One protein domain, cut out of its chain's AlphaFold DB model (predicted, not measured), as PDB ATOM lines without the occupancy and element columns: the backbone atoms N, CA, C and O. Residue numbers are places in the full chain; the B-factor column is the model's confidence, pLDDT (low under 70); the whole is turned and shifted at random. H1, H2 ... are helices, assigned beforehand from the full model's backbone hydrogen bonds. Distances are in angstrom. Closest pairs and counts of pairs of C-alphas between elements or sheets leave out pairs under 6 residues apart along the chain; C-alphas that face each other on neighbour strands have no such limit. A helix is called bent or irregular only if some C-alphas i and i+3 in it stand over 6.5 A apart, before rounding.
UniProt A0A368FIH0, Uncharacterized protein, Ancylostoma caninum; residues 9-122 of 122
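AT A GLANCE: This is residues 9 to 122 of the 122 residues of an uncharacterized protein of Ancylostoma caninum (UniProt A0A368FIH0). A compact helical body has one long helical arm, residues 102 to 122, sticking out of it. In the body H2 and H3a form a hairpin, H3b folds back beside H3a, H5a packs on H3a and H3b, H4 packs on H2, and H1 lies at one end. The printed part has 114 residues with five named helices, H1 to H5 in order, and no named strand: all helix. The whole is loose, with a radius of gyration of the C-alphas of 17.9 A and spans of 60 by 36 by 24 A.

IN THESE COORDINATES: H1, residues 9 to 17, begins with C-alpha 9 at (11.108, -47.531, 34.056). H2, residues 20 to 42, is 35.1 A long and irregular: C-alphas 38 and 41 are 7.0 A apart. H3, residues 45 to 75, was assigned as one helix by its hydrogen bonds but is bent, with C-alphas 65 and 68 9.5 A apart; its arms are H3a, residues 45 to 65, 30.8 A, and H3b, residues 68 to 75, irregular with C-alphas 71 and 74 6.9 A apart. H4, residues 77 to 85, is irregular: C-alphas 78 and 81 are 7.3 A apart. H5, residues 90 to 120, also assigned as one helix by its hydrogen bonds, is bent, with C-alphas 98 and 101 6.8 A apart; its arms are H5a, residues 90 to 98, and H5b, residues 101 to 120, 30.3 A, which ends with C-alpha 120 at (13.917, -3.278, -1.126).

HOW THE PARTS SIT: H1 is close to H3b but not clearly touching, closest C-alphas Met 11 and Leu 69, 6.9 A. The hairpin H2 and H3a touch at a shallow tilt of 19 degrees, opposite ways, closest C-alphas Ala 33 and Ser 54, 5.1 A. H4 touches residues 34 to 40 of H2, closest C-alphas Ala 37 and Pro 82, 5.9 A. H5a touches H3a at a steep tilt of 57 degrees, closest C-alphas Ala 56 and Met 93, 6.3 A. Every O i to N i+4 pair is within hydrogen-bond range in H1, against 16 of 19 in H2, 16 of 17 in H3a, 3 of 5 in H4 and H5a, 14 of 16 in H5b, and 0 of 4 in H3b, where 4 of 5 O i to N i+3 pairs are.

THE WHOLE: The C-alphas of Asp 9 and Trp 122, the two farthest apart, are 60.9 A apart. The printed part has no cut, and its links are tight. The pLDDT is under 70 in residues 40 to 43 and 96 to 122.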
ATOM      1  N   ASP A   9      10.577 -48.499  33.097       75.19
ATOM      2  CA  ASP A   9      11.108 -47.531  34.056       75.19
ATOM      3  C   ASP A   9      11.822 -46.360  33.372       75.19
ATOM      4  O   ASP A   9      11.606 -45.218  33.763       75.19
ATOM      5  N   ALA A  10      12.597 -46.599  32.310       74.25
ATOM      6  CA  ALA A  10      13.250 -45.528  31.552       74.25
ATOM      7  C   ALA A  10      12.224 -44.597  30.880       74.25
ATOM      8  O   ALA A  10      12.359 -43.374  30.930       74.25
ATOM      9  N   MET A  11      11.144 -45.164  30.336       77.56
ATOM     10  CA  MET A  11      10.031 -44.383  29.781       77.56
ATOM     11  C   MET A  11       9.286 -43.586  30.860       77.56
ATOM     12  O   MET A  11       8.933 -42.429  30.638       77.56
ATOM     13  N   LEU A  12       9.075 -44.170  32.046       80.00
ATOM     14  CA  LEU A  12       8.476 -43.463  33.183       80.00
ATOM     15  C   LEU A  12       9.348 -42.298  33.658       80.00
ATOM     16  O   LEU A  12       8.815 -41.241  33.990       80.00
ATOM     17  N   ILE A  13      10.670 -42.477  33.687       80.62
ATOM     18  CA  ILE A  13      11.612 -41.411  34.035       80.62
ATOM     19  C   ILE A  13      11.528 -40.278  33.012       80.62
ATOM     20  O   ILE A  13      11.425 -39.128  33.427       80.62
ATOM     21  N   CYS A  14      11.485 -40.582  31.708       81.56
ATOM     22  CA  CYS A  14      11.308 -39.532  30.706       81.56
ATOM     23  C   CYS A  14      10.003 -38.753  30.917       81.56
ATOM     24  O   CYS A  14      10.015 -37.527  30.954       81.56
ATOM     25  N   ARG A  15       8.874 -39.441  31.115       78.81
ATOM     26  CA  ARG A  15       7.589 -38.752  31.310       78.81
ATOM     27  C   ARG A  15       7.584 -37.834  32.529       78.81
ATOM     28  O   ARG A  15       6.914 -36.811  32.512       78.81
ATOM     29  N   ARG A  16       8.352 -38.160  33.572       82.75
ATOM     30  CA  ARG A  16       8.519 -37.281  34.741       82.75
ATOM     31  C   ARG A  16       9.326 -36.015  34.447       82.75
ATOM     32  O   ARG A  16       9.249 -35.089  35.245       82.75
ATOM     33  N   ALA A  17      10.100 -35.982  33.364       82.06
ATOM     34  CA  ALA A  17      10.810 -34.784  32.923       82.06
ATOM     35  C   ALA A  17       9.903 -33.810  32.149       82.06
ATOM     36  O   ALA A  17      10.256 -32.643  32.024       82.06
ATOM     37  N   MET A  18       8.748 -34.277  31.662       88.69
ATOM     38  CA  MET A  18       7.738 -33.442  31.012       88.69
ATOM     39  C   MET A  18       6.921 -32.656  32.045       88.69
ATOM     40  O   MET A  18       6.603 -33.164  33.126       88.69
ATOM     41  N   THR A  19       6.532 -31.440  31.681       91.44
ATOM     42  CA  THR A  19       5.536 -30.626  32.386       91.44
ATOM     43  C   THR A  19       4.141 -31.254  32.302       91.44
ATOM     44  O   THR A  19       3.885 -32.146  31.492       91.44
ATOM     45  N   GLU A  20       3.200 -30.789  33.127       91.50
ATOM     46  CA  GLU A  20       1.815 -31.284  33.085       91.50
ATOM     47  C   GLU A  20       1.147 -31.051  31.720       91.50
ATOM     48  O   GLU A  20       0.416 -31.918  31.239       91.50
ATOM     49  N   GLU A  21       1.423 -29.918  31.069       92.94
ATOM     50  CA  GLU A  21       0.896 -29.597  29.736       92.94
ATOM     51  C   GLU A  21       1.449 -30.555  28.670       92.94
ATOM     52  O   GLU A  21       0.697 -31.113  27.868       92.94
ATOM     53  N   GLU A  22       2.754 -30.828  28.709       92.31
ATOM     54  CA  GLU A  22       3.415 -31.776  27.807       92.31
ATOM     55  C   GLU A  22       2.916 -33.209  28.028       92.31
ATOM     56  O   GLU A  22       2.670 -33.940  27.068       92.31
ATOM     57  N   GLN A  23       2.685 -33.611  29.280       91.31
ATOM     58  CA  GLN A  23       2.091 -34.913  29.594       91.31
ATOM     59  C   GLN A  23       0.658 -35.033  29.058       91.31
ATOM     60  O   GLN A  23       0.275 -36.084  28.537       91.31
ATOM     61  N   GLN A  24      -0.146 -33.969  29.150       93.69
ATOM     62  CA  GLN A  24      -1.488 -33.942  28.560       93.69
ATOM     63  C   GLN A  24      -1.432 -34.049  27.035       93.69
ATOM     64  O   GLN A  24      -2.218 -34.791  26.439       93.69
ATOM     65  N   GLN A  25      -0.481 -33.365  26.399       93.50
ATOM     66  CA  GLN A  25      -0.268 -33.453  24.959       93.50
ATOM     67  C   GLN A  25       0.192 -34.855  24.530       93.50
ATOM     68  O   GLN A  25      -0.352 -35.402  23.567       93.50
ATOM     69  N   GLU A  26       1.116 -35.481  25.266       92.50
ATOM     70  CA  GLU A  26       1.514 -36.877  25.043       92.50
ATOM     71  C   GLU A  26       0.290 -37.795  25.108       92.50
ATOM     72  O   GLU A  26       0.061 -38.622  24.223       92.50
ATOM     73  N   GLN A  27      -0.538 -37.621  26.140       92.94
ATOM     74  CA  GLN A  27      -1.736 -38.421  26.339       92.94
ATOM     75  C   GLN A  27      -2.745 -38.228  25.200       92.94
ATOM     76  O   GLN A  27      -3.347 -39.204  24.750       92.94
ATOM     77  N   HIS A  28      -2.906 -37.007  24.688       94.81
ATOM     78  CA  HIS A  28      -3.745 -36.735  23.524       94.81
ATOM     79  C   HIS A  28      -3.249 -37.482  22.274       94.81
ATOM     80  O   HIS A  28      -4.035 -38.165  21.616       94.81
ATOM     81  N   LEU A  29      -1.944 -37.432  21.983       93.00
ATOM     82  CA  LEU A  29      -1.339 -38.157  20.856       93.00
ATOM     83  C   LEU A  29      -1.497 -39.677  21.001       93.00
ATOM     84  O   LEU A  29      -1.816 -40.373  20.034       93.00
ATOM     85  N   ILE A  30      -1.334 -40.194  22.222       93.69
ATOM     86  CA  ILE A  30      -1.588 -41.601  22.538       93.69
ATOM     87  C   ILE A  30      -3.049 -41.965  22.249       93.69
ATOM     88  O   ILE A  30      -3.308 -43.024  21.678       93.69
ATOM     89  N   MET A  31      -4.014 -41.130  22.638       93.75
ATOM     90  CA  MET A  31      -5.432 -41.394  22.375       93.75
ATOM     91  C   MET A  31      -5.762 -41.353  20.880       93.75
ATOM     92  O   MET A  31      -6.472 -42.241  20.407       93.75
ATOM     93  N   GLU A  32      -5.215 -40.392  20.130       92.69
ATOM     94  CA  GLU A  32      -5.385 -40.287  18.672       92.69
ATOM     95  C   GLU A  32      -4.925 -41.578  17.980       92.69
ATOM     96  O   GLU A  32      -5.714 -42.250  17.309       92.69
ATOM     97  N   ALA A  33      -3.675 -41.987  18.217       90.00
ATOM     98  CA  ALA A  33      -3.117 -43.195  17.616       90.00
ATOM     99  C   ALA A  33      -3.832 -44.471  18.095       90.00
ATOM    100  O   ALA A  33      -4.046 -45.381  17.297       90.00
ATOM    101  N   SER A  34      -4.251 -44.540  19.368       91.50
ATOM    102  CA  SER A  34      -4.977 -45.703  19.913       91.50
ATOM    103  C   SER A  34      -6.369 -45.850  19.297       91.50
ATOM    104  O   SER A  34      -6.812 -46.965  19.039       91.50
ATOM    105  N   THR A  35      -7.056 -44.738  19.037       91.44
ATOM    106  CA  THR A  35      -8.391 -44.747  18.423       91.44
ATOM    107  C   THR A  35      -8.321 -45.291  17.000       91.44
ATOM    108  O   THR A  35      -9.123 -46.143  16.618       91.44
ATOM    109  N   ILE A  36      -7.303 -44.879  16.238       87.44
ATOM    110  CA  ILE A  36      -7.037 -45.426  14.903       87.44
ATOM    111  C   ILE A  36      -6.615 -46.901  15.015       87.44
ATOM    112  O   ILE A  36      -7.133 -47.744  14.294       87.44
ATOM    113  N   ALA A  37      -5.750 -47.248  15.976       86.25
ATOM    114  CA  ALA A  37      -5.333 -48.625  16.266       86.25
ATOM    115  C   ALA A  37      -6.506 -49.583  16.576       86.25
ATOM    116  O   ALA A  37      -6.432 -50.781  16.301       86.25
ATOM    117  N   GLN A  38      -7.606 -49.066  17.117       85.31
ATOM    118  CA  GLN A  38      -8.803 -49.847  17.428       85.31
ATOM    119  C   GLN A  38      -9.806 -49.901  16.267       85.31
ATOM    120  O   GLN A  38     -10.569 -50.863  16.171       85.31
ATOM    121  N   SER A  39      -9.788 -48.934  15.343       81.12
ATOM    122  CA  SER A  39     -10.651 -48.951  14.153       81.12
ATOM    123  C   SER A  39     -10.200 -49.965  13.088       81.12
ATOM    124  O   SER A  39     -10.932 -50.235  12.136       81.12
ATOM    125  N   PHE A  40      -9.048 -50.624  13.283       66.00
ATOM    126  CA  PHE A  40      -8.490 -51.648  12.389       66.00
ATOM    127  C   PHE A  40      -9.325 -52.917  12.199       66.00
ATOM    128  O   PHE A  40      -8.925 -53.773  11.408       66.00
ATOM    129  N   ASN A  41     -10.491 -53.047  12.835       62.34
ATOM    130  CA  ASN A  41     -11.458 -54.083  12.466       62.34
ATOM    131  C   ASN A  41     -11.871 -54.016  10.976       62.34
ATOM    132  O   ASN A  41     -12.398 -54.997  10.463       62.34
ATOM    133  N   PHE A  42     -11.571 -52.915  10.271       57.00
ATOM    134  CA  PHE A  42     -11.868 -52.726   8.845       57.00
ATOM    135  C   PHE A  42     -10.662 -52.850   7.889       57.00
ATOM    136  O   PHE A  42     -10.861 -52.832   6.680       57.00
ATOM    137  N   GLY A  43      -9.430 -53.021   8.392       62.38
ATOM    138  CA  GLY A  43      -8.265 -53.468   7.604       62.38
ATOM    139  C   GLY A  43      -7.844 -52.643   6.374       62.38
ATOM    140  O   GLY A  43      -7.102 -53.174   5.551       62.38
ATOM    141  N   SER A  44      -8.293 -51.393   6.205       77.50
ATOM    142  CA  SER A  44      -7.936 -50.588   5.027       77.50
ATOM    143  C   SER A  44      -6.510 -50.029   5.098       77.50
ATOM    144  O   SER A  44      -6.012 -49.682   6.173       77.50
ATOM    145  N   GLU A  45      -5.866 -49.897   3.936       83.25
ATOM    146  CA  GLU A  45      -4.545 -49.270   3.784       83.25
ATOM    147  C   GLU A  45      -4.537 -47.826   4.323       83.25
ATOM    148  O   GLU A  45      -3.627 -47.450   5.061       83.25
ATOM    149  N   ASP A  46      -5.624 -47.077   4.105       85.38
ATOM    150  CA  ASP A  46      -5.824 -45.724   4.646       85.38
ATOM    151  C   ASP A  46      -5.765 -45.668   6.183       85.38
ATOM    152  O   ASP A  46      -5.268 -44.698   6.772       85.38
ATOM    153  N   THR A  47      -6.255 -46.716   6.859       86.50
ATOM    154  CA  THR A  47      -6.194 -46.816   8.326       86.50
ATOM    155  C   THR A  47      -4.752 -47.045   8.775       86.50
ATOM    156  O   THR A  47      -4.303 -46.424   9.740       86.50
ATOM    157  N   CYS A  48      -3.990 -47.867   8.043       87.56
ATOM    158  CA  CYS A  48      -2.562 -48.061   8.297       87.56
ATOM    159  C   CYS A  48      -1.749 -46.785   8.079       87.56
ATOM    160  O   CYS A  48      -0.887 -46.472   8.898       87.56
ATOM    161  N   ASP A  49      -2.039 -46.016   7.035       88.06
ATOM    162  CA  ASP A  49      -1.369 -44.738   6.795       88.06
ATOM    163  C   ASP A  49      -1.681 -43.709   7.875       88.06
ATOM    164  O   ASP A  49      -0.779 -43.030   8.375       88.06
ATOM    165  N   SER A  50      -2.944 -43.626   8.287       88.75
ATOM    166  CA  SER A  50      -3.365 -42.749   9.379       88.75
ATOM    167  C   SER A  50      -2.680 -43.138  10.690       88.75
ATOM    168  O   SER A  50      -2.136 -42.280  11.384       88.75
ATOM    169  N   PHE A  51      -2.611 -44.438  10.986       90.06
ATOM    170  CA  PHE A  51      -1.919 -44.952  12.162       90.06
ATOM    171  C   PHE A  51      -0.423 -44.645  12.133       90.06
ATOM    172  O   PHE A  51       0.098 -44.118  13.112       90.06
ATOM    173  N   ARG A  52       0.265 -44.901  11.011       89.62
ATOM    174  CA  ARG A  52       1.695 -44.587  10.842       89.62
ATOM    175  C   ARG A  52       1.971 -43.108  11.099       89.62
ATOM    176  O   ARG A  52       2.917 -42.786  11.809       89.62
ATOM    177  N   ARG A  53       1.129 -42.209  10.573       89.81
ATOM    178  CA  ARG A  53       1.267 -40.759  10.790       89.81
ATOM    179  C   ARG A  53       1.059 -40.378  12.254       89.81
ATOM    180  O   ARG A  53       1.867 -39.624  12.791       89.81
ATOM    181  N   SER A  54       0.011 -40.876  12.908       91.44
ATOM    182  CA  SER A  54      -0.253 -40.549  14.318       91.44
ATOM    183  C   SER A  54       0.791 -41.158  15.259       91.44
ATOM    184  O   SER A  54       1.210 -40.500  16.209       91.44
ATOM    185  N   LEU A  55       1.287 -42.363  14.965       90.94
ATOM    186  CA  LEU A  55       2.382 -42.982  15.708       90.94
ATOM    187  C   LEU A  55       3.697 -42.211  15.518       90.94
ATOM    188  O   LEU A  55       4.383 -41.953  16.503       90.94
ATOM    189  N   ALA A  56       4.005 -41.750  14.301       90.56
ATOM    190  CA  ALA A  56       5.172 -40.905  14.047       90.56
ATOM    191  C   ALA A  56       5.113 -39.591  14.840       90.56
ATOM    192  O   ALA A  56       6.095 -39.212  15.468       90.56
ATOM    193  N   LYS A  57       3.947 -38.927  14.915       91.56
ATOM    194  CA  LYS A  57       3.777 -37.737  15.777       91.56
ATOM    195  C   LYS A  57       4.131 -38.032  17.238       91.56
ATOM    196  O   LYS A  57       4.799 -37.222  17.873       91.56
ATOM    197  N   LEU A  58       3.697 -39.179  17.764       91.44
ATOM    198  CA  LEU A  58       4.002 -39.585  19.137       91.44
ATOM    199  C   LEU A  58       5.498 -39.877  19.330       91.44
ATOM    200  O   LEU A  58       6.075 -39.451  20.328       91.44
ATOM    201  N   VAL A  59       6.124 -40.578  18.379       90.00
ATOM    202  CA  VAL A  59       7.568 -40.853  18.393       90.00
ATOM    203  C   VAL A  59       8.358 -39.544  18.380       90.00
ATOM    204  O   VAL A  59       9.238 -39.382  19.218       90.00
ATOM    205  N   ARG A  60       8.002 -38.589  17.511       88.25
ATOM    206  CA  ARG A  60       8.612 -37.246  17.442       88.25
ATOM    207  C   ARG A  60       8.505 -36.496  18.750       88.25
ATOM    208  O   ARG A  60       9.521 -36.072  19.286       88.25
ATOM    209  N   PHE A  61       7.284 -36.386  19.268       90.12
ATOM    210  CA  PHE A  61       7.024 -35.691  20.521       90.12
ATOM    211  C   PHE A  61       7.901 -36.271  21.629       90.12
ATOM    212  O   PHE A  61       8.642 -35.563  22.294       90.12
ATOM    213  N   ARG A  62       7.929 -37.596  21.767       88.62
ATOM    214  CA  ARG A  62       8.800 -38.248  22.746       88.62
ATOM    215  C   ARG A  62      10.277 -38.101  22.434       88.62
ATOM    216  O   ARG A  62      11.061 -38.134  23.365       88.62
ATOM    217  N   ASN A  63      10.688 -37.982  21.179       87.69
ATOM    218  CA  ASN A  63      12.091 -37.778  20.836       87.69
ATOM    219  C   ASN A  63      12.591 -36.415  21.332       87.69
ATOM    220  O   ASN A  63      13.714 -36.331  21.818       87.69
ATOM    221  N   GLU A  64      11.745 -35.383  21.296       87.12
ATOM    222  CA  GLU A  64      12.071 -34.044  21.807       87.12
ATOM    223  C   GLU A  64      12.379 -34.048  23.316       87.12
ATOM    224  O   GLU A  64      13.285 -33.344  23.753       87.12
ATOM    225  N   PHE A  65      11.694 -34.890  24.102       86.38
ATOM    226  CA  PHE A  65      11.864 -34.946  25.566       86.38
ATOM    227  C   PHE A  65      12.713 -36.127  26.061       86.38
ATOM    228  O   PHE A  65      13.427 -36.018  27.056       86.38
ATOM    229  N   CYS A  66      12.629 -37.272  25.389       83.88
ATOM    230  CA  CYS A  66      13.231 -38.544  25.797       83.88
ATOM    231  C   CYS A  66      14.463 -38.937  24.970       83.88
ATOM    232  O   CYS A  66      15.113 -39.932  25.303       83.88
ATOM    233  N   GLY A  67      14.755 -38.227  23.874       84.69
ATOM    234  CA  GLY A  67      15.823 -38.573  22.935       84.69
ATOM    235  C   GLY A  67      15.697 -40.008  22.424       84.69
ATOM    236  O   GLY A  67      14.615 -40.457  22.034       84.69
ATOM    237  N   ASP A  68      16.796 -40.758  22.506       84.44
ATOM    238  CA  ASP A  68      16.906 -42.142  22.028       84.44
ATOM    239  C   ASP A  68      15.869 -43.096  22.633       84.44
ATOM    240  O   ASP A  68      15.526 -44.098  22.009       84.44
ATOM    241  N   LEU A  69      15.319 -42.809  23.819       85.12
ATOM    242  CA  LEU A  69      14.273 -43.645  24.419       85.12
ATOM    243  C   LEU A  69      12.968 -43.627  23.610       85.12
ATOM    244  O   LEU A  69      12.174 -44.562  23.707       85.12
ATOM    245  N   SER A  70      12.749 -42.617  22.766       86.44
ATOM    246  CA  SER A  70      11.571 -42.543  21.896       86.44
ATOM    247  C   SER A  70      11.472 -43.708  20.904       86.44
ATOM    248  O   SER A  70      10.352 -44.098  20.560       86.44
ATOM    249  N   ARG A  71      12.597 -44.355  20.552       85.19
ATOM    250  CA  ARG A  71      12.643 -45.594  19.750       85.19
ATOM    251  C   ARG A  71      11.825 -46.735  20.362       85.19
ATOM    252  O   ARG A  71      11.307 -47.597  19.661       85.19
ATOM    253  N   CYS A  72      11.662 -46.715  21.685       84.31
ATOM    254  CA  CYS A  72      10.913 -47.717  22.431       84.31
ATOM    255  C   CYS A  72       9.398 -47.559  22.304       84.31
ATOM    256  O   CYS A  72       8.661 -48.454  22.712       84.31
ATOM    257  N   THR A  73       8.928 -46.450  21.725       86.56
ATOM    258  CA  THR A  73       7.502 -46.162  21.561       86.56
ATOM    259  C   THR A  73       6.797 -47.292  20.838       86.56
ATOM    260  O   THR A  73       5.828 -47.802  21.368       86.56
ATOM    261  N   CYS A  74       7.305 -47.766  19.701       83.12
ATOM    262  CA  CYS A  74       6.673 -48.868  18.976       83.12
ATOM    263  C   CYS A  74       6.626 -50.202  19.734       83.12
ATOM    264  O   CYS A  74       5.784 -51.041  19.424       83.12
ATOM    265  N   GLY A  75       7.534 -50.404  20.693       82.38
ATOM    266  CA  GLY A  75       7.615 -51.617  21.504       82.38
ATOM    267  C   GLY A  75       6.643 -51.638  22.683       82.38
ATOM    268  O   GLY A  75       6.600 -52.623  23.415       82.38
ATOM    269  N   GLU A  76       5.860 -50.578  22.914       85.38
ATOM    270  CA  GLU A  76       4.803 -50.645  23.924       85.38
ATOM    271  C   GLU A  76       3.700 -51.609  23.468       85.38
ATOM    272  O   GLU A  76       3.229 -51.536  22.333       85.38
ATOM    273  N   ALA A  77       3.210 -52.448  24.387       84.75
ATOM    274  CA  ALA A  77       2.213 -53.492  24.112       84.75
ATOM    275  C   ALA A  77       0.957 -53.002  23.358       84.75
ATOM    276  O   ALA A  77       0.319 -53.757  22.630       84.75
ATOM    277  N   ARG A  78       0.596 -51.723  23.510       87.00
ATOM    278  CA  ARG A  78      -0.544 -51.108  22.813       87.00
ATOM    279  C   ARG A  78      -0.322 -50.923  21.304       87.00
ATOM    280  O   ARG A  78      -1.298 -50.834  20.566       87.00
ATOM    281  N   TRP A  79       0.928 -50.842  20.854       87.88
ATOM    282  CA  TRP A  79       1.284 -50.612  19.452       87.88
ATOM    283  C   TRP A  79       1.776 -51.873  18.760       87.88
ATOM    284  O   TRP A  79       1.739 -51.913  17.541       87.88
ATOM    285  N   GLU A  80       2.188 -52.901  19.500       85.19
ATOM    286  CA  GLU A  80       2.783 -54.121  18.947       85.19
ATOM    287  C   GLU A  80       1.928 -54.746  17.828       85.19
ATOM    288  O   GLU A  80       2.379 -54.861  16.687       85.19
ATOM    289  N   ALA A  81       0.660 -55.068  18.104       86.31
ATOM    290  CA  ALA A  81      -0.223 -55.681  17.109       86.31
ATOM    291  C   ALA A  81      -0.541 -54.757  15.905       86.31
ATOM    292  O   ALA A  81      -0.400 -55.210  14.763       86.31
ATOM    293  N   PRO A  82      -0.930 -53.477  16.095       86.88
ATOM    294  CA  PRO A  82      -1.098 -52.525  14.992       86.88
ATOM    295  C   PRO A  82       0.171 -52.304  14.155       86.88
ATOM    296  O   PRO A  82       0.095 -52.261  12.928       86.88
ATOM    297  N   SER A  83       1.339 -52.207  14.793       87.12
ATOM    298  CA  SER A  83       2.628 -51.995  14.126       87.12
ATOM    299  C   SER A  83       3.007 -53.176  13.238       87.12
ATOM    300  O   SER A  83       3.431 -52.970  12.103       87.12
ATOM    301  N   VAL A  84       2.784 -54.408  13.709       86.62
ATOM    302  CA  VAL A  84       2.984 -55.621  12.900       86.62
ATOM    303  C   VAL A  84       1.998 -55.659  11.732       86.62
ATOM    304  O   VAL A  84       2.404 -55.860  10.589       86.62
ATOM    305  N   ARG A  85       0.705 -55.414  11.988       86.00
ATOM    306  CA  ARG A  85      -0.339 -55.436  10.950       86.00
ATOM    307  C   ARG A  85      -0.098 -54.397   9.855       86.00
ATOM    308  O   ARG A  85      -0.345 -54.681   8.688       86.00
ATOM    309  N   CYS A  86       0.396 -53.219  10.222       86.25
ATOM    310  CA  CYS A  86       0.702 -52.141   9.291       86.25
ATOM    311  C   CYS A  86       2.165 -52.107   8.847       86.25
ATOM    312  O   CYS A  86       2.584 -51.086   8.307       86.25
ATOM    313  N   ALA A  87       2.942 -53.175   9.054       87.81
ATOM    314  CA  ALA A  87       4.342 -53.260   8.630       87.81
ATOM    315  C   ALA A  87       5.133 -51.968   8.929       87.81
ATOM    316  O   ALA A  87       5.764 -51.382   8.048       87.81
ATOM    317  N   VAL A  88       4.997 -51.457  10.155       85.25
ATOM    318  CA  VAL A  88       5.613 -50.193  10.558       85.25
ATOM    319  C   VAL A  88       7.108 -50.406  10.770       85.25
ATOM    320  O   VAL A  88       7.514 -51.192  11.622       85.25
ATOM    321  N   ASP A  89       7.926 -49.669  10.021       87.31
ATOM    322  CA  ASP A  89       9.374 -49.622  10.226       87.31
ATOM    323  C   ASP A  89       9.710 -48.577  11.299       87.31
ATOM    324  O   ASP A  89       9.869 -47.385  11.028       87.31
ATOM    325  N   CYS A  90       9.746 -49.029  12.549       81.12
ATOM    326  CA  CYS A  90       9.908 -48.165  13.716       81.12
ATOM    327  C   CYS A  90      11.306 -47.563  13.862       81.12
ATOM    328  O   CYS A  90      11.435 -46.433  14.331       81.12
ATOM    329  N   GLU A  91      12.343 -48.280  13.424       83.44
ATOM    330  CA  GLU A  91      13.707 -47.746  13.378       83.44
ATOM    331  C   GLU A  91      13.798 -46.615  12.358       83.44
ATOM    332  O   GLU A  91      14.350 -45.551  12.643       83.44
ATOM    333  N   ARG A  92      13.210 -46.818  11.176       84.94
ATOM    334  CA  ARG A  92      13.152 -45.787  10.146       84.94
ATOM    335  C   ARG A  92      12.312 -44.590  10.579       84.94
ATOM    336  O   ARG A  92      12.763 -43.468  10.394       84.94
ATOM    337  N   MET A  93      11.152 -44.811  11.195       85.50
ATOM    338  CA  MET A  93      10.286 -43.743  11.708       85.50
ATOM    339  C   MET A  93      11.019 -42.852  12.715       85.50
ATOM    340  O   MET A  93      10.990 -41.632  12.594       85.50
ATOM    341  N   TRP A  94      11.732 -43.456  13.667       83.62
ATOM    342  CA  TRP A  94      12.537 -42.710  14.632       83.62
ATOM    343  C   TRP A  94      13.692 -41.941  13.961       83.62
ATOM    344  O   TRP A  94      13.930 -40.778  14.289       83.62
ATOM    345  N   ARG A  95      14.381 -42.545  12.982       80.94
ATOM    346  CA  ARG A  95      15.519 -41.910  12.289       80.94
ATOM    347  C   ARG A  95      15.129 -40.812  11.310       80.94
ATOM    348  O   ARG A  95      15.821 -39.803  11.253       80.94
ATOM    349  N   GLU A  96      14.085 -41.003  10.507       68.38
ATOM    350  CA  GLU A  96      13.654 -40.019   9.501       68.38
ATOM    351  C   GLU A  96      13.210 -38.709  10.160       68.38
ATOM    352  O   GLU A  96      13.419 -37.626   9.615       68.38
ATOM    353  N   ASP A  97      12.708 -38.792  11.386       54.59
ATOM    354  CA  ASP A  97      12.233 -37.648  12.151       54.59
ATOM    355  C   ASP A  97      13.333 -36.812  12.802       54.59
ATOM    356  O   ASP A  97      13.120 -35.623  13.047       54.59
ATOM    357  N   ALA A  98      14.542 -37.362  12.948       48.75
ATOM    358  CA  ALA A  98      15.729 -36.567  13.253       48.75
ATOM    359  C   ALA A  98      16.050 -35.543  12.140       48.75
ATOM    360  O   ALA A  98      16.749 -34.564  12.395       48.75
ATOM    361  N   PHE A  99      15.520 -35.726  10.919       39.12
ATOM    362  CA  PHE A  99      15.802 -34.870   9.758       39.12
ATOM    363  C   PHE A  99      14.652 -33.927   9.359       39.12
ATOM    364  O   PHE A  99      14.876 -32.963   8.623       39.12
ATOM    365  N   VAL A 100      13.417 -34.144   9.831       42.53
ATOM    366  CA  VAL A 100      12.266 -33.308   9.421       42.53
ATOM    367  C   VAL A 100      12.249 -31.941  10.125       42.53
ATOM    368  O   VAL A 100      11.758 -30.970   9.546       42.53
ATOM    369  N   VAL A 101      12.875 -31.805  11.299       41.72
ATOM    370  CA  VAL A 101      12.999 -30.514  12.012       41.72
ATOM    371  C   VAL A 101      13.779 -29.462  11.193       41.72
ATOM    372  O   VAL A 101      13.523 -28.263  11.318       41.72
ATOM    373  N   ASP A 102      14.649 -29.888  10.270       39.72
ATOM    374  CA  ASP A 102      15.483 -28.993   9.450       39.72
ATOM    375  C   ASP A 102      14.759 -28.472   8.181       39.72
ATOM    376  O   ASP A 102      15.045 -27.400   7.641       39.72
ATOM    377  N   SER A 103      13.741 -29.193   7.700       39.50
ATOM    378  CA  SER A 103      13.048 -28.842   6.445       39.50
ATOM    379  C   SER A 103      11.928 -27.810   6.623       39.50
ATOM    380  O   SER A 103      11.692 -27.009   5.713       39.50
ATOM    381  N   ALA A 104      11.300 -27.742   7.801       44.09
ATOM    382  CA  ALA A 104      10.309 -26.706   8.102       44.09
ATOM    383  C   ALA A 104      10.950 -25.312   8.262       44.09
ATOM    384  O   ALA A 104      10.354 -24.318   7.850       44.09
ATOM    385  N   HIS A 105      12.189 -25.241   8.770       45.97
ATOM    386  CA  HIS A 105      12.963 -23.994   8.868       45.97
ATOM    387  C   HIS A 105      13.506 -23.512   7.515       45.97
ATOM    388  O   HIS A 105      13.623 -22.307   7.285       45.97
ATOM    389  N   ARG A 106      13.804 -24.425   6.579       44.38
ATOM    390  CA  ARG A 106      14.241 -24.034   5.230       44.38
ATOM    391  C   ARG A 106      13.143 -23.327   4.443       44.38
ATOM    392  O   ARG A 106      13.424 -22.319   3.803       44.38
ATOM    393  N   ILE A 107      11.904 -23.818   4.485       52.06
ATOM    394  CA  ILE A 107      10.808 -23.240   3.688       52.06
ATOM    395  C   ILE A 107      10.456 -21.829   4.186       52.06
ATOM    396  O   ILE A 107      10.323 -20.913   3.374       52.06
ATOM    397  N   THR A 108      10.390 -21.607   5.501       53.97
ATOM    398  CA  THR A 108      10.161 -20.269   6.082       53.97
ATOM    399  C   THR A 108      11.299 -19.294   5.784       53.97
ATOM    400  O   THR A 108      11.025 -18.131   5.482       53.97
ATOM    401  N   ALA A 109      12.556 -19.751   5.765       54.62
ATOM    402  CA  ALA A 109      13.690 -18.908   5.381       54.62
ATOM    403  C   ALA A 109      13.609 -18.440   3.914       54.62
ATOM    404  O   ALA A 109      13.839 -17.262   3.635       54.62
ATOM    405  N   TYR A 110      13.215 -19.313   2.978       56.84
ATOM    406  CA  TYR A 110      13.045 -18.925   1.570       56.84
ATOM    407  C   TYR A 110      11.925 -17.892   1.373       56.84
ATOM    408  O   TYR A 110      12.110 -16.929   0.625       56.84
ATOM    409  N   PHE A 111      10.790 -18.040   2.066       59.16
ATOM    410  CA  PHE A 111       9.699 -17.060   1.998       59.16
ATOM    411  C   PHE A 111      10.086 -15.708   2.610       59.16
ATOM    412  O   PHE A 111       9.784 -14.667   2.023       59.16
ATOM    413  N   ALA A 112      10.796 -15.702   3.742       60.38
ATOM    414  CA  ALA A 112      11.248 -14.472   4.387       60.38
ATOM    415  C   ALA A 112      12.251 -13.693   3.514       60.38
ATOM    416  O   ALA A 112      12.112 -12.482   3.347       60.38
ATOM    417  N   VAL A 113      13.215 -14.379   2.890       65.06
ATOM    418  CA  VAL A 113      14.195 -13.745   1.989       65.06
ATOM    419  C   VAL A 113      13.522 -13.193   0.727       65.06
ATOM    420  O   VAL A 113      13.842 -12.086   0.296       65.06
ATOM    421  N   PHE A 114      12.552 -13.913   0.155       66.00
ATOM    422  CA  PHE A 114      11.818 -13.435  -1.020       66.00
ATOM    423  C   PHE A 114      10.973 -12.187  -0.720       66.00
ATOM    424  O   PHE A 114      10.930 -11.257  -1.528       66.00
ATOM    425  N   LEU A 115      10.332 -12.132   0.453       64.62
ATOM    426  CA  LEU A 115       9.567 -10.961   0.891       64.62
ATOM    427  C   LEU A 115      10.470  -9.752   1.167       64.62
ATOM    428  O   LEU A 115      10.139  -8.645   0.746       64.62
ATOM    429  N   LEU A 116      11.635  -9.955   1.790       65.31
ATOM    430  CA  LEU A 116      12.603  -8.880   2.034       65.31
ATOM    431  C   LEU A 116      13.177  -8.304   0.731       65.31
ATOM    432  O   LEU A 116      13.254  -7.086   0.587       65.31
ATOM    433  N   LEU A 117      13.506  -9.150  -0.252       63.19
ATOM    434  CA  LEU A 117      13.977  -8.690  -1.565       63.19
ATOM    435  C   LEU A 117      12.922  -7.865  -2.312       63.19
ATOM    436  O   LEU A 117      13.269  -6.897  -2.987       63.19
ATOM    437  N   ARG A 118      11.634  -8.204  -2.179       62.09
ATOM    438  CA  ARG A 118      10.556  -7.424  -2.804       62.09
ATOM    439  C   ARG A 118      10.315  -6.066  -2.152       62.09
ATOM    440  O   ARG A 118       9.896  -5.161  -2.860       62.09
ATOM    441  N   MET A 119      10.587  -5.912  -0.856       60.03
ATOM    442  CA  MET A 119      10.419  -4.623  -0.169       60.03
ATOM    443  C   MET A 119      11.564  -3.638  -0.432       60.03
ATOM    444  O   MET A 119      11.359  -2.440  -0.313       60.03
ATOM    445  N   ILE A 120      12.755  -4.125  -0.796       62.59
ATOM    446  CA  ILE A 120      13.917  -3.278  -1.126       62.59
ATOM    447  C   ILE A 120      13.877  -2.807  -2.594       62.59
ATOM    448  O   ILE A 120      14.530  -1.834  -2.955       62.59
ATOM    449  N   ALA A 121      13.111  -3.491  -3.449       54.53
ATOM    450  CA  ALA A 121      13.017  -3.211  -4.883       54.53
ATOM    451  C   ALA A 121      11.878  -2.239  -5.276       54.53
ATOM    452  O   ALA A 121      11.515  -2.201  -6.453       54.53
ATOM    453  N   TRP A 122      11.313  -1.490  -4.320       48.94
ATOM    454  CA  TRP A 122      10.308  -0.439  -4.535       48.94
ATOM    455  C   TRP A 122      10.776   0.895  -3.960       48.94
ATOM    456  O   TRP A 122      11.295   0.890  -2.823       48.94
TER     457      TRP A 122